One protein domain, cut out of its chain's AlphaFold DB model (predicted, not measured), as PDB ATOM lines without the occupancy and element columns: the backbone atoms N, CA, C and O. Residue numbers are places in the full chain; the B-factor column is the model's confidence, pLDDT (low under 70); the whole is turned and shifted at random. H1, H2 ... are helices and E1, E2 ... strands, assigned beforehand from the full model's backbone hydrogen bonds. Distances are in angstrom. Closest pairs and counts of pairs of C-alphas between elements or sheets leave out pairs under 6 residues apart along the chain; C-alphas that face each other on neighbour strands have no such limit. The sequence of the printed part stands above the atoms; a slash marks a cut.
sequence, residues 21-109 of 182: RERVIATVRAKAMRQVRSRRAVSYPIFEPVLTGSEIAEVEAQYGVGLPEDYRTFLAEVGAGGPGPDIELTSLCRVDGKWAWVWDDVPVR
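AT A GLANCE: This is residues 21 to 109 of the 182 residues of the protein "SMI1_KNR4 domain-containing protein" of Streptomyces sp. RB5 (UniProt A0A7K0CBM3). H2 crosses one face of a small three-stranded sheet, two layers, with H3 near H2's beginning; H1 makes an arm off this body, and residues 33 to 39 stick out. The 89 printed residues include named elements H1 H2 H3 E1 E2 E3 in chain order, class mixed. Sheet E1 E2 E3 is a meander, each strand antiparallel to the one before. It is only just loose, close to compact: radius of gyration of the C-alphas 14.7 A, spans 48 by 25 by 17 A.

HOW THE PARTS SIT: Start at E2, residues 98 to 103: it forms hairpins with E1, residues 91 to 95 (N 93 to O 100, 3.0 A), and E3, residues 106 to 108 (N 108 to O 101, 2.7 A). H2, residues 53 to 63, is on the sheet at height 9.8 A, its local plane only just fitted, to 6 C-alphas; C-alphas 59 and 99 are closest to E2, 6.1 A. H3, residues 69 to 77, only just touches H2, 3 pairs within 8 A; C-alphas 53 and 76 are closest, 7.0 A. H1, residues 21 to 34, is close but not clearly touching H3; C-alphas 21 and 77 are closest, 7.1 A. In H1, H2 and H3 every O i to N i+4 pair is within hydrogen-bond range.

IN THESE COORDINATES: Find C-alpha 21 at (53.252, -35.757, -2.843); H1 runs 20.3 A from there, H2 15.6 A, E2 15.4 A. E3 ends at C-alpha 108, (33.480, -21.845, 1.135).

THE WHOLE: Look at Arg 37 and Gly 64, whose C-alphas are farthest apart, 48.4 A. The printed part has no cut; links H1 to H2 and H3 to E1 are long. pLDDT is under 70 at residues 35 to 44 and 85 to 87.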
ATOM      1  N   ARG A  21      53.809 -36.109  -1.531       90.44
ATOM      2  CA  ARG A  21      53.252 -35.757  -2.843       90.44
ATOM      3  C   ARG A  21      53.700 -36.746  -3.916       90.44
ATOM      4  O   ARG A  21      52.868 -37.333  -4.616       90.44
ATOM      5  N   GLU A  22      55.006 -36.964  -4.042       90.19
ATOM      6  CA  GLU A  22      55.595 -37.852  -5.043       90.19
ATOM      7  C   GLU A  22      55.139 -39.296  -4.839       90.19
ATOM      8  O   GLU A  22      54.759 -39.968  -5.804       90.19
ATOM      9  N   ARG A  23      55.130 -39.769  -3.588       89.94
ATOM     10  CA  ARG A  23      54.719 -41.134  -3.234       89.94
ATOM     11  C   ARG A  23      53.255 -41.401  -3.583       89.94
ATOM     12  O   ARG A  23      52.952 -42.456  -4.158       89.94
ATOM     13  N   VAL A  24      52.352 -40.462  -3.297       87.69
ATOM     14  CA  VAL A  24      50.929 -40.577  -3.652       87.69
ATOM     15  C   VAL A  24      50.760 -40.579  -5.171       87.69
ATOM     16  O   VAL A  24      50.145 -41.499  -5.716       87.69
ATOM     17  N   ILE A  25      51.377 -39.627  -5.879       86.81
ATOM     18  CA  ILE A  25      51.310 -39.552  -7.347       86.81
ATOM     19  C   ILE A  25      51.829 -40.846  -7.992       86.81
ATOM     20  O   ILE A  25      51.191 -41.389  -8.897       86.81
ATOM     21  N   ALA A  26      52.968 -41.370  -7.529       87.06
ATOM     22  CA  ALA A  26      53.546 -42.613  -8.036       87.06
ATOM     23  C   ALA A  26      52.618 -43.815  -7.799       87.06
ATOM     24  O   ALA A  26      52.414 -44.630  -8.703       87.06
ATOM     25  N   THR A  27      52.006 -43.894  -6.616       86.00
ATOM     26  CA  THR A  27      51.066 -44.962  -6.254       86.00
ATOM     27  C   THR A  27      49.825 -44.938  -7.141       86.00
ATOM     28  O   THR A  27      49.441 -45.972  -7.691       86.00
ATOM     29  N   VAL A  28      49.223 -43.765  -7.345       82.12
ATOM     30  CA  VAL A  28      48.053 -43.608  -8.223       82.12
ATOM     31  C   VAL A  28      48.392 -43.966  -9.662       82.12
ATOM     32  O   VAL A  28      47.659 -44.722 -10.298       82.12
ATOM     33  N   ARG A  29      49.535 -43.491 -10.173       81.94
ATOM     34  CA  ARG A  29      50.019 -43.849 -11.515       81.94
ATOM     35  C   ARG A  29      50.190 -45.360 -11.660       81.94
ATOM     36  O   ARG A  29      49.732 -45.930 -12.648       81.94
ATOM     37  N   ALA A  30      50.790 -46.023 -10.672       82.00
ATOM     38  CA  ALA A  30      50.963 -47.472 -10.681       82.00
ATOM     39  C   ALA A  30      49.621 -48.227 -10.625       82.00
ATOM     40  O   ALA A  30      49.450 -49.207 -11.355       82.00
ATOM     41  N   LYS A  31      48.653 -47.772  -9.811       78.81
ATOM     42  CA  LYS A  31      47.283 -48.321  -9.779       78.81
ATOM     43  C   LYS A  31      46.605 -48.176 -11.148       78.81
ATOM     44  O   LYS A  31      46.117 -49.169 -11.686       78.81
ATOM     45  N   ALA A  32      46.646 -46.983 -11.745       74.31
ATOM     46  CA  ALA A  32      46.044 -46.700 -13.048       74.31
ATOM     47  C   ALA A  32      46.625 -47.586 -14.167       74.31
ATOM     48  O   ALA A  32      45.874 -48.156 -14.957       74.31
ATOM     49  N   MET A  33      47.949 -47.788 -14.190       73.12
ATOM     50  CA  MET A  33      48.610 -48.682 -15.154       73.12
ATOM     51  C   MET A  33      48.219 -50.159 -14.990       73.12
ATOM     52  O   MET A  33      48.285 -50.918 -15.953       73.12
ATOM     53  N   ARG A  34      47.816 -50.590 -13.787       70.44
ATOM     54  CA  ARG A  34      47.345 -51.963 -13.523       70.44
ATOM     55  C   ARG A  34      45.857 -52.144 -13.835       70.44
ATOM     56  O   ARG A  34      45.435 -53.250 -14.158       70.44
ATOM     57  N   GLN A  35      45.067 -51.073 -13.768       63.91
ATOM     58  CA  GLN A  35      43.608 -51.083 -13.909       63.91
ATOM     59  C   GLN A  35      43.104 -50.741 -15.326       63.91
ATOM     60  O   GLN A  35      42.019 -50.187 -15.473       63.91
ATOM     61  N   VAL A  36      43.820 -51.142 -16.387       54.34
ATOM     62  CA  VAL A  36      43.541 -50.854 -17.825       54.34
ATOM     63  C   VAL A  36      42.098 -51.177 -18.304       54.34
ATOM     64  O   VAL A  36      41.746 -50.901 -19.448       54.34
ATOM     65  N   ARG A  37      41.213 -51.738 -17.466       50.44
ATOM     66  CA  ARG A  37      39.827 -52.093 -17.820       50.44
ATOM     67  C   ARG A  37      38.718 -51.472 -16.954       50.44
ATOM     68  O   ARG A  37      37.557 -51.742 -17.256       50.44
ATOM     69  N   SER A  38      38.997 -50.635 -15.945       50.59
ATOM     70  CA  SER A  38      37.948 -49.952 -15.155       50.59
ATOM     71  C   SER A  38      37.866 -48.453 -15.466       50.59
ATOM     72  O   SER A  38      38.841 -47.718 -15.391       50.59
ATOM     73  N   ARG A  39      36.665 -48.007 -15.841       45.44
ATOM     74  CA  ARG A  39      36.334 -46.743 -16.525       45.44
ATOM     75  C   ARG A  39      36.383 -45.446 -15.696       45.44
ATOM     76  O   ARG A  39      35.920 -44.431 -16.208       45.44
ATOM     77  N   ARG A  40      36.913 -45.421 -14.469       48.81
ATOM     78  CA  ARG A  40      37.132 -44.140 -13.766       48.81
ATOM     79  C   ARG A  40      38.522 -43.634 -14.129       48.81
ATOM     80  O   ARG A  40      39.519 -44.097 -13.587       48.81
ATOM     81  N   ALA A  41      38.578 -42.739 -15.114       53.28
ATOM     82  CA  ALA A  41      39.779 -41.959 -15.369       53.28
ATOM     83  C   ALA A  41      40.149 -41.232 -14.070       53.28
ATOM     84  O   ALA A  41      39.292 -40.603 -13.453       53.28
ATOM     85  N   VAL A  42      41.398 -41.372 -13.633       53.94
ATOM     86  CA  VAL A  42      41.920 -40.607 -12.498       53.94
ATOM     87  C   VAL A  42      41.823 -39.128 -12.872       53.94
ATOM     88  O   VAL A  42      42.392 -38.735 -13.894       53.94
ATOM     89  N   SER A  43      41.091 -38.336 -12.085       57.44
ATOM     90  CA  SER A  43      41.072 -36.880 -12.237       57.44
ATOM     91  C   SER A  43      42.500 -36.369 -12.046       57.44
ATOM     92  O   SER A  43      43.141 -36.647 -11.033       57.44
ATOM     93  N   TYR A  44      43.045 -35.719 -13.072       57.72
ATOM     94  CA  TYR A  44      44.342 -35.058 -13.002       57.72
ATOM     95  C   TYR A  44      44.098 -33.549 -12.998       57.72
ATOM     96  O   TYR A  44      43.383 -33.078 -13.885       57.72
ATOM     97  N   PRO A  45      44.733 -32.791 -12.088       70.00
ATOM     98  CA  PRO A  45      45.763 -33.212 -11.129       70.00
ATOM     99  C   PRO A  45      45.205 -33.862  -9.840       70.00
ATOM    100  O   PRO A  45      44.124 -33.518  -9.398       70.00
ATOM    101  N   ILE A  46      45.967 -34.786  -9.228       80.12
ATOM    102  CA  ILE A  46      45.603 -35.480  -7.963       80.12
ATOM    103  C   ILE A  46      45.582 -34.508  -6.774       80.12
ATOM    104  O   ILE A  46      44.752 -34.632  -5.882       80.12
ATOM    105  N   PHE A  47      46.508 -33.553  -6.776       87.19
ATOM    106  CA  PHE A  47      46.585 -32.474  -5.803       87.19
ATOM    107  C   PHE A  47      46.684 -31.151  -6.539       87.19
ATOM    108  O   PHE A  47      47.373 -31.061  -7.566       87.19
ATOM    109  N   GLU A  48      46.116 -30.119  -5.939       91.06
ATOM    110  CA  GLU A  48      46.418 -28.743  -6.290       91.06
ATOM    111  C   GLU A  48      47.922 -28.448  -6.143       91.06
ATOM    112  O   GLU A  48      48.668 -29.200  -5.487       91.06
ATOM    113  N   PRO A  49      48.423 -27.379  -6.784       92.88
ATOM    114  CA  PRO A  49      49.775 -26.890  -6.547       92.88
ATOM    115  C   PRO A  49      50.043 -26.639  -5.058       92.88
ATOM    116  O   PRO A  49      49.134 -26.339  -4.286       92.88
ATOM    117  N   VAL A  50      51.308 -26.770  -4.657       95.94
ATOM    118  CA  VAL A  50      51.755 -26.340  -3.325       95.94
ATOM    119  C   VAL A  50      51.691 -24.820  -3.213       95.94
ATOM    120  O   VAL A  50      51.859 -24.119  -4.214       95.94
ATOM    121  N   LEU A  51      51.478 -24.320  -1.999       97.38
ATOM    122  CA  LEU A  51      51.513 -22.892  -1.708       97.38
ATOM    123  C   LEU A  51      52.892 -22.471  -1.211       97.38
ATOM    124  O   LEU A  51      53.564 -23.177  -0.462       97.38
ATOM    125  N   THR A  52      53.307 -21.271  -1.595       97.44
ATOM    126  CA  THR A  52      54.484 -20.626  -1.011       97.44
ATOM    127  C   THR A  52      54.194 -20.140   0.410       97.44
ATOM    128  O   THR A  52      53.056 -19.831   0.761       97.44
ATOM    129  N   GLY A  53      55.242 -19.956   1.220       97.06
ATOM    130  CA  GLY A  53      55.091 -19.369   2.558       97.06
ATOM    131  C   GLY A  53      54.432 -17.981   2.549       97.06
ATOM    132  O   GLY A  53      53.695 -17.651   3.474       97.06
ATOM    133  N   SER A  54      54.635 -17.186   1.491       97.75
ATOM    134  CA  SER A  54      53.942 -15.906   1.301       97.75
ATOM    135  C   SER A  54      52.450 -16.071   1.031       97.75
ATOM    136  O   SER A  54      51.654 -15.330   1.592       97.75
ATOM    137  N   GLU A  55      52.055 -17.048   0.214       98.12
ATOM    138  CA  GLU A  55      50.638 -17.317  -0.057       98.12
ATOM    139  C   GLU A  55      49.928 -17.847   1.190       98.12
ATOM    140  O   GLU A  55      48.825 -17.404   1.492       98.12
ATOM    141  N   ILE A  56      50.586 -18.710   1.968       97.88
ATOM    142  CA  ILE A  56      50.073 -19.172   3.267       97.88
ATOM    143  C   ILE A  56      49.884 -17.983   4.220       97.88
ATOM    144  O   ILE A  56      48.827 -17.849   4.831       97.88
ATOM    145  N   ALA A  57      50.860 -17.074   4.299       97.56
ATOM    146  CA  ALA A  57      50.749 -15.877   5.131       97.56
ATOM    147  C   ALA A  57      49.610 -14.942   4.680       97.56
ATOM    148  O   ALA A  57      48.969 -14.303   5.511       97.56
ATOM    149  N   GLU A  58      49.324 -14.862   3.379       98.00
ATOM    150  CA  GLU A  58      48.163 -14.122   2.876       98.00
ATOM    151  C   GLU A  58      46.834 -14.770   3.279       98.00
ATOM    152  O   GLU A  58      45.893 -14.047   3.607       98.00
ATOM    153  N   VAL A  59      46.743 -16.105   3.267       96.06
ATOM    154  CA  VAL A  59      45.559 -16.839   3.751       96.06
ATOM    155  C   VAL A  59      45.327 -16.518   5.227       96.06
ATOM    156  O   VAL A  59      44.243 -16.071   5.600       96.06
ATOM    157  N   GLU A  60      46.362 -16.669   6.052       95.12
ATOM    158  CA  GLU A  60      46.329 -16.357   7.485       95.12
ATOM    159  C   GLU A  60      45.927 -14.903   7.749       95.12
ATOM    160  O   GLU A  60      45.049 -14.636   8.568       95.12
ATOM    161  N   ALA A  61      46.497 -13.952   7.002       96.25
ATOM    162  CA  ALA A  61      46.151 -12.540   7.113       96.25
ATOM    163  C   ALA A  61      44.706 -12.246   6.681       96.25
ATOM    164  O   ALA A  61      44.045 -11.408   7.295       96.25
ATOM    165  N   GLN A  62      44.200 -12.925   5.645       95.44
ATOM    166  CA  GLN A  62      42.830 -12.741   5.169       95.44
ATOM    167  C   GLN A  62      41.801 -13.172   6.220       95.44
ATOM    168  O   GLN A  62      40.771 -12.514   6.366       95.44
ATOM    169  N   TYR A  63      42.072 -14.268   6.927       91.56
ATOM    170  CA  TYR A  63      41.169 -14.825   7.932       91.56
ATOM    171  C   TYR A  63      41.506 -14.387   9.365       91.56
ATOM    172  O   TYR A  63      40.713 -14.603  10.271       91.56
ATOM    173  N   GLY A  64      42.647 -13.733   9.592       91.94
ATOM    174  CA  GLY A  64      43.072 -13.302  10.924       91.94
ATOM    175  C   GLY A  64      43.393 -14.465  11.869       91.94
ATOM    176  O   GLY A  64      43.239 -14.318  13.079       91.94
ATOM    177  N   VAL A  65      43.821 -15.609  11.328       88.69
ATOM    178  CA  VAL A  65      44.131 -16.835  12.083       88.69
ATOM    179  C   VAL A  65      45.536 -17.324  11.757       88.69
ATOM    180  O   VAL A  65      46.026 -17.100  10.655       88.69
ATOM    181  N   GLY A  66      46.175 -18.010  12.704       90.44
ATOM    182  CA  GLY A  66      47.353 -18.830  12.419       90.44
ATOM    183  C   GLY A  66      46.907 -20.246  12.074       90.44
ATOM    184  O   GLY A  66      46.141 -20.840  12.833       90.44
ATOM    185  N   LEU A  67      47.357 -20.777  10.941       90.38
ATOM    186  CA  LEU A  67      47.109 -22.174  10.598       90.38
ATOM    187  C   LEU A  67      48.017 -23.082  11.445       90.38
ATOM    188  O   LEU A  67      49.170 -22.710  11.692       90.38
ATOM    189  N   PRO A  68      47.543 -24.275  11.855       89.56
ATOM    190  CA  PRO A  68      48.385 -25.261  12.528       89.56
ATOM    191  C   PRO A  68      49.649 -25.562  11.718       89.56
ATOM    192  O   PRO A  68      49.594 -25.642  10.488       89.56
ATOM    193  N   GLU A  69      50.783 -25.740  12.397       90.62
ATOM    194  CA  GLU A  69      52.086 -25.948  11.751       90.62
ATOM    195  C   GLU A  69      52.069 -27.135  10.782       90.62
ATOM    196  O   GLU A  69      52.483 -26.993   9.631       90.62
ATOM    197  N   ASP A  70      51.475 -28.256  11.188       90.31
ATOM    198  CA  ASP A  70      51.330 -29.435  10.332       90.31
ATOM    199  C   ASP A  70      50.533 -29.139   9.057       90.31
ATOM    200  O   ASP A  70      50.893 -29.606   7.974       90.31
ATOM    201  N   TYR A  71      49.485 -28.316   9.148       91.00
ATOM    202  CA  TYR A  71      48.703 -27.931   7.975       91.00
ATOM    203  C   TYR A  71      49.473 -26.960   7.073       91.00
ATOM    204  O   TYR A  71      49.413 -27.077   5.848       91.00
ATOM    205  N   ARG A  72      50.265 -26.042   7.644       94.38
ATOM    206  CA  ARG A  72      51.171 -25.180   6.864       94.38
ATOM    207  C   ARG A  72      52.173 -26.018   6.073       94.38
ATOM    208  O   ARG A  72      52.374 -25.761   4.886       94.38
ATOM    209  N   THR A  73      52.762 -27.027   6.709       93.62
ATOM    210  CA  THR A  73      53.717 -27.942   6.073       93.62
ATOM    211  C   THR A  73      53.039 -28.771   4.981       93.62
ATOM    212  O   THR A  73      53.550 -28.842   3.865       93.62
ATOM    213  N   PHE A  74      51.831 -29.289   5.228       92.88
ATOM    214  CA  PHE A  74      51.029 -29.963   4.202       92.88
ATOM    215  C   PHE A  74      50.786 -29.075   2.966       92.88
ATOM    216  O   PHE A  74      51.004 -29.515   1.835       92.88
ATOM    217  N   LEU A  75      50.384 -27.814   3.157       94.75
ATOM    218  CA  LEU A  75      50.144 -26.877   2.051       94.75
ATOM    219  C   LEU A  75      51.419 -26.574   1.248       94.75
ATOM    220  O   LEU A  75      51.346 -26.392   0.029       94.75
ATOM    221  N   ALA A  76      52.571 -26.519   1.917       95.81
ATOM    222  CA  ALA A  76      53.860 -26.193   1.310       95.81
ATOM    223  C   ALA A  76      54.532 -27.383   0.604       95.81
ATOM    224  O   ALA A  76      55.248 -27.185  -0.379       95.81
ATOM    225  N   GLU A  77      54.311 -28.608   1.083       94.62
ATOM    226  CA  GLU A  77      55.018 -29.800   0.599       94.62
ATOM    227  C   GLU A  77      54.119 -30.756  -0.191       94.62
ATOM    228  O   GLU A  77      54.554 -31.353  -1.180       94.62
ATOM    229  N   VAL A  78      52.847 -30.888   0.199       93.12
ATOM    230  CA  VAL A  78      51.923 -31.857  -0.401       93.12
ATOM    231  C   VAL A  78      51.048 -31.216  -1.460       93.12
ATOM    232  O   VAL A  78      51.013 -31.715  -2.585       93.12
ATOM    233  N   GLY A  79      50.365 -30.118  -1.143       92.88
ATOM    234  CA  GLY A  79      49.496 -29.400  -2.074       92.88
ATOM    235  C   GLY A  79      48.335 -28.698  -1.381       92.88
ATOM    236  O   GLY A  79      47.972 -29.029  -0.259       92.88
ATOM    237  N   ALA A  80      47.707 -27.753  -2.076       93.69
ATOM    238  CA  ALA A  80      46.570 -26.995  -1.563       93.69
ATOM    239  C   ALA A  80      45.231 -27.766  -1.620       93.69
ATOM    240  O   ALA A  80      44.211 -27.180  -1.958       93.69
ATOM    241  N   GLY A  81      45.227 -29.073  -1.338       89.50
ATOM    242  CA  GLY A  81      44.053 -29.945  -1.488       89.50
ATOM    243  C   GLY A  81      43.953 -30.592  -2.869       89.50
ATOM    244  O   GLY A  81      44.981 -30.895  -3.480       89.50
ATOM    245  N   GLY A  82      42.735 -30.834  -3.359       83.62
ATOM    246  CA  GLY A  82      42.473 -31.413  -4.678       83.62
ATOM    247  C   GLY A  82      41.689 -32.728  -4.636       83.62
ATOM    248  O   GLY A  82      41.446 -33.286  -3.566       83.62
ATOM    249  N   PRO A  83      41.324 -33.273  -5.811       73.31
ATOM    250  CA  PRO A  83      40.411 -34.417  -5.926       73.31
ATOM    251  C   PRO A  83      40.956 -35.695  -5.275       73.31
ATOM    252  O   PRO A  83      40.217 -36.648  -5.040       73.31
ATOM    253  N   GLY A  84      42.257 -35.724  -4.990       70.56
ATOM    254  CA  GLY A  84      42.906 -36.790  -4.259       70.56
ATOM    255  C   GLY A  84      42.890 -38.132  -4.997       70.56
ATOM    256  O   GLY A  84      42.331 -38.297  -6.083       70.56
ATOM    257  N   PRO A  85      43.606 -39.125  -4.456       63.53
ATOM    258  CA  PRO A  85      43.689 -40.448  -5.062       63.53
ATOM    259  C   PRO A  85      42.426 -41.289  -4.828       63.53
ATOM    260  O   PRO A  85      42.033 -42.050  -5.710       63.53
ATOM    261  N   ASP A  86      41.839 -41.168  -3.633       68.12
ATOM    262  CA  ASP A  86      40.743 -41.999  -3.118       68.12
ATOM    263  C   ASP A  86      39.802 -41.208  -2.161       68.12
ATOM    264  O   ASP A  86      38.698 -41.670  -1.886       68.12
ATOM    265  N   ILE A  87      40.217 -40.027  -1.672       69.31
ATOM    266  CA  ILE A  87      39.434 -39.091  -0.839       69.31
ATOM    267  C   ILE A  87      39.614 -37.692  -1.431       69.31
ATOM    268  O   ILE A  87      40.755 -37.275  -1.634       69.31
ATOM    269  N   GLU A  88      38.510 -36.996  -1.694       76.56
ATOM    270  CA  GLU A  88      38.520 -35.611  -2.170       76.56
ATOM    271  C   GLU A  88      38.834 -34.663  -1.006       76.56
ATOM    272  O   GLU A  88      38.229 -34.749   0.066       76.56
ATOM    273  N   LEU A  89      39.818 -33.787  -1.213       85.12
ATOM    274  CA  LEU A  89      40.175 -32.711  -0.296       85.12
ATOM    275  C   LEU A  89      39.661 -31.389  -0.860       85.12
ATOM    276  O   LEU A  89      39.778 -31.146  -2.064       85.12
ATOM    277  N   THR A  90      39.179 -30.504   0.008       87.88
ATOM    278  CA  THR A  90      38.856 -29.131  -0.397       87.88
ATOM    279  C   THR A  90      40.088 -28.431  -0.964       87.88
ATOM    280  O   THR A  90      41.171 -28.464  -0.375       87.88
ATOM    281  N   SER A  91      39.927 -27.777  -2.114       91.19
ATOM    282  CA  SER A  91      41.012 -27.043  -2.770       91.19
ATOM    283  C   SER A  91      41.108 -25.624  -2.210       91.19
ATOM    284  O   SER A  91      40.190 -24.827  -2.378       91.19
ATOM    285  N   LEU A  92      42.222 -25.268  -1.574       94.12
ATOM    286  CA  LEU A  92      42.502 -23.899  -1.145       94.12
ATOM    287  C   LEU A  92      43.070 -23.093  -2.318       94.12
ATOM    288  O   LEU A  92      44.227 -23.251  -2.708       94.12
ATOM    289  N   CYS A  93      42.264 -22.199  -2.883       93.44
ATOM    290  CA  CYS A  93      42.657 -21.403  -4.042       93.44
ATOM    291  C   CYS A  93      42.072 -19.984  -4.002       93.44
ATOM    292  O   CYS A  93      41.301 -19.619  -3.109       93.44
ATOM    293  N   ARG A  94      42.475 -19.138  -4.957       94.94
ATOM    294  CA  ARG A  94      41.914 -17.789  -5.099       94.94
ATOM    295  C   ARG A  94      40.658 -17.824  -5.966       94.94
ATOM    296  O   ARG A  94      40.733 -18.132  -7.151       94.94
ATOM    297  N   VAL A  95      39.541 -17.387  -5.392       94.06
ATOM    298  CA  VAL A  95      38.259 -17.167  -6.071       94.06
ATOM    299  C   VAL A  95      37.894 -15.692  -5.939       94.06
ATOM    300  O   VAL A  95      37.837 -15.151  -4.828       94.06
ATOM    301  N   ASP A  96      37.714 -15.024  -7.079       94.25
ATOM    302  CA  ASP A  96      37.465 -13.577  -7.176       94.25
ATOM    303  C   ASP A  96      38.498 -12.729  -6.412       94.25
ATOM    304  O   ASP A  96      38.179 -11.774  -5.703       94.25
ATOM    305  N   GLY A  97      39.774 -13.115  -6.531       94.12
ATOM    306  CA  GLY A  97      40.900 -12.408  -5.915       94.12
ATOM    307  C   GLY A  97      41.056 -12.622  -4.406       94.12
ATOM    308  O   GLY A  97      41.912 -11.983  -3.801       94.12
ATOM    309  N   LYS A  98      40.269 -13.514  -3.796       95.81
ATOM    310  CA  LYS A  98      40.354 -13.850  -2.369       95.81
ATOM    311  C   LYS A  98      40.551 -15.346  -2.172       95.81
ATOM    312  O   LYS A  98      39.965 -16.137  -2.902       95.81
ATOM    313  N   TRP A  99      41.289 -15.736  -1.143       96.12
ATOM    314  CA  TRP A  99      41.458 -17.141  -0.773       96.12
ATOM    315  C   TRP A  99      40.136 -17.752  -0.304       96.12
ATOM    316  O   TRP A  99      39.379 -17.088   0.404       96.12
ATOM    317  N   ALA A 100      39.837 -18.983  -0.697       93.88
ATOM    318  CA  ALA A 100      38.685 -19.765  -0.252       93.88
ATOM    319  C   ALA A 100      39.021 -21.258  -0.341       93.88
ATOM    320  O   ALA A 100      39.853 -21.650  -1.160       93.88
ATOM    321  N   TRP A 101      38.358 -22.068   0.479       92.19
ATOM    322  CA  TRP A 101      38.340 -23.515   0.290       92.19
ATOM    323  C   TRP A 101      37.217 -23.837  -0.685       92.19
ATOM    324  O   TRP A 101      36.102 -23.364  -0.510       92.19
ATOM    325  N   VAL A 102      37.510 -24.585  -1.738       89.50
ATOM    326  CA  VAL A 102      36.541 -24.949  -2.770       89.50
ATOM    327  C   VAL A 102      36.159 -26.408  -2.593       89.50
ATOM    328  O   VAL A 102      37.028 -27.281  -2.565       89.50
ATOM    329  N   TRP A 103      34.856 -26.647  -2.481       83.62
ATOM    330  CA  TRP A 103      34.241 -27.967  -2.432       83.62
ATOM    331  C   TRP A 103      33.201 -28.067  -3.546       83.62
ATOM    332  O   TRP A 103      32.322 -27.216  -3.603       83.62
ATOM    333  N   ASP A 104      33.306 -29.060  -4.433       80.88
ATOM    334  CA  ASP A 104      32.372 -29.255  -5.562       80.88
ATOM    335  C   ASP A 104      32.089 -27.955  -6.355       80.88
ATOM    336  O   ASP A 104      30.949 -27.549  -6.566       80.88
ATOM    337  N   ASP A 105      33.159 -27.231  -6.712       82.75
ATOM    338  CA  ASP A 105      33.130 -25.907  -7.366       82.75
ATOM    339  C   ASP A 105      32.464 -24.768  -6.560       82.75
ATOM    340  O   ASP A 105      32.354 -23.634  -7.039       82.75
ATOM    341  N   VAL A 106      32.075 -25.018  -5.309       86.94
ATOM    342  CA  VAL A 106      31.502 -24.025  -4.400       86.94
ATOM    343  C   VAL A 106      32.596 -23.433  -3.505       86.94
ATOM    344  O   VAL A 106      33.214 -24.151  -2.716       86.94
ATOM    345  N   PRO A 107      32.853 -22.112  -3.575       90.50
ATOM    346  CA  PRO A 107      33.785 -21.456  -2.670       90.50
ATOM    347  C   PRO A 107      33.173 -21.298  -1.273       90.50
ATOM    348  O   PRO A 107      32.228 -20.533  -1.072       90.50
ATOM    349  N   VAL A 108      33.782 -21.951  -0.292       87.12
ATOM    350  CA  VAL A 108      33.480 -21.845   1.135       87.12
ATOM    351  C   VAL A 108      34.495 -20.918   1.801       87.12
ATOM    352  O   VAL A 108      35.715 -21.028   1.632       87.12
ATOM    353  N   ARG A 109      33.978 -19.958   2.567       89.12
ATOM    354  CA  ARG A 109      34.781 -19.048   3.387       89.12
ATOM    355  C   ARG A 109      34.444 -19.341   4.846       89.12
ATOM    356  O   ARG A 109      33.298 -19.101   5.220       89.12
TER     357      ARG A 109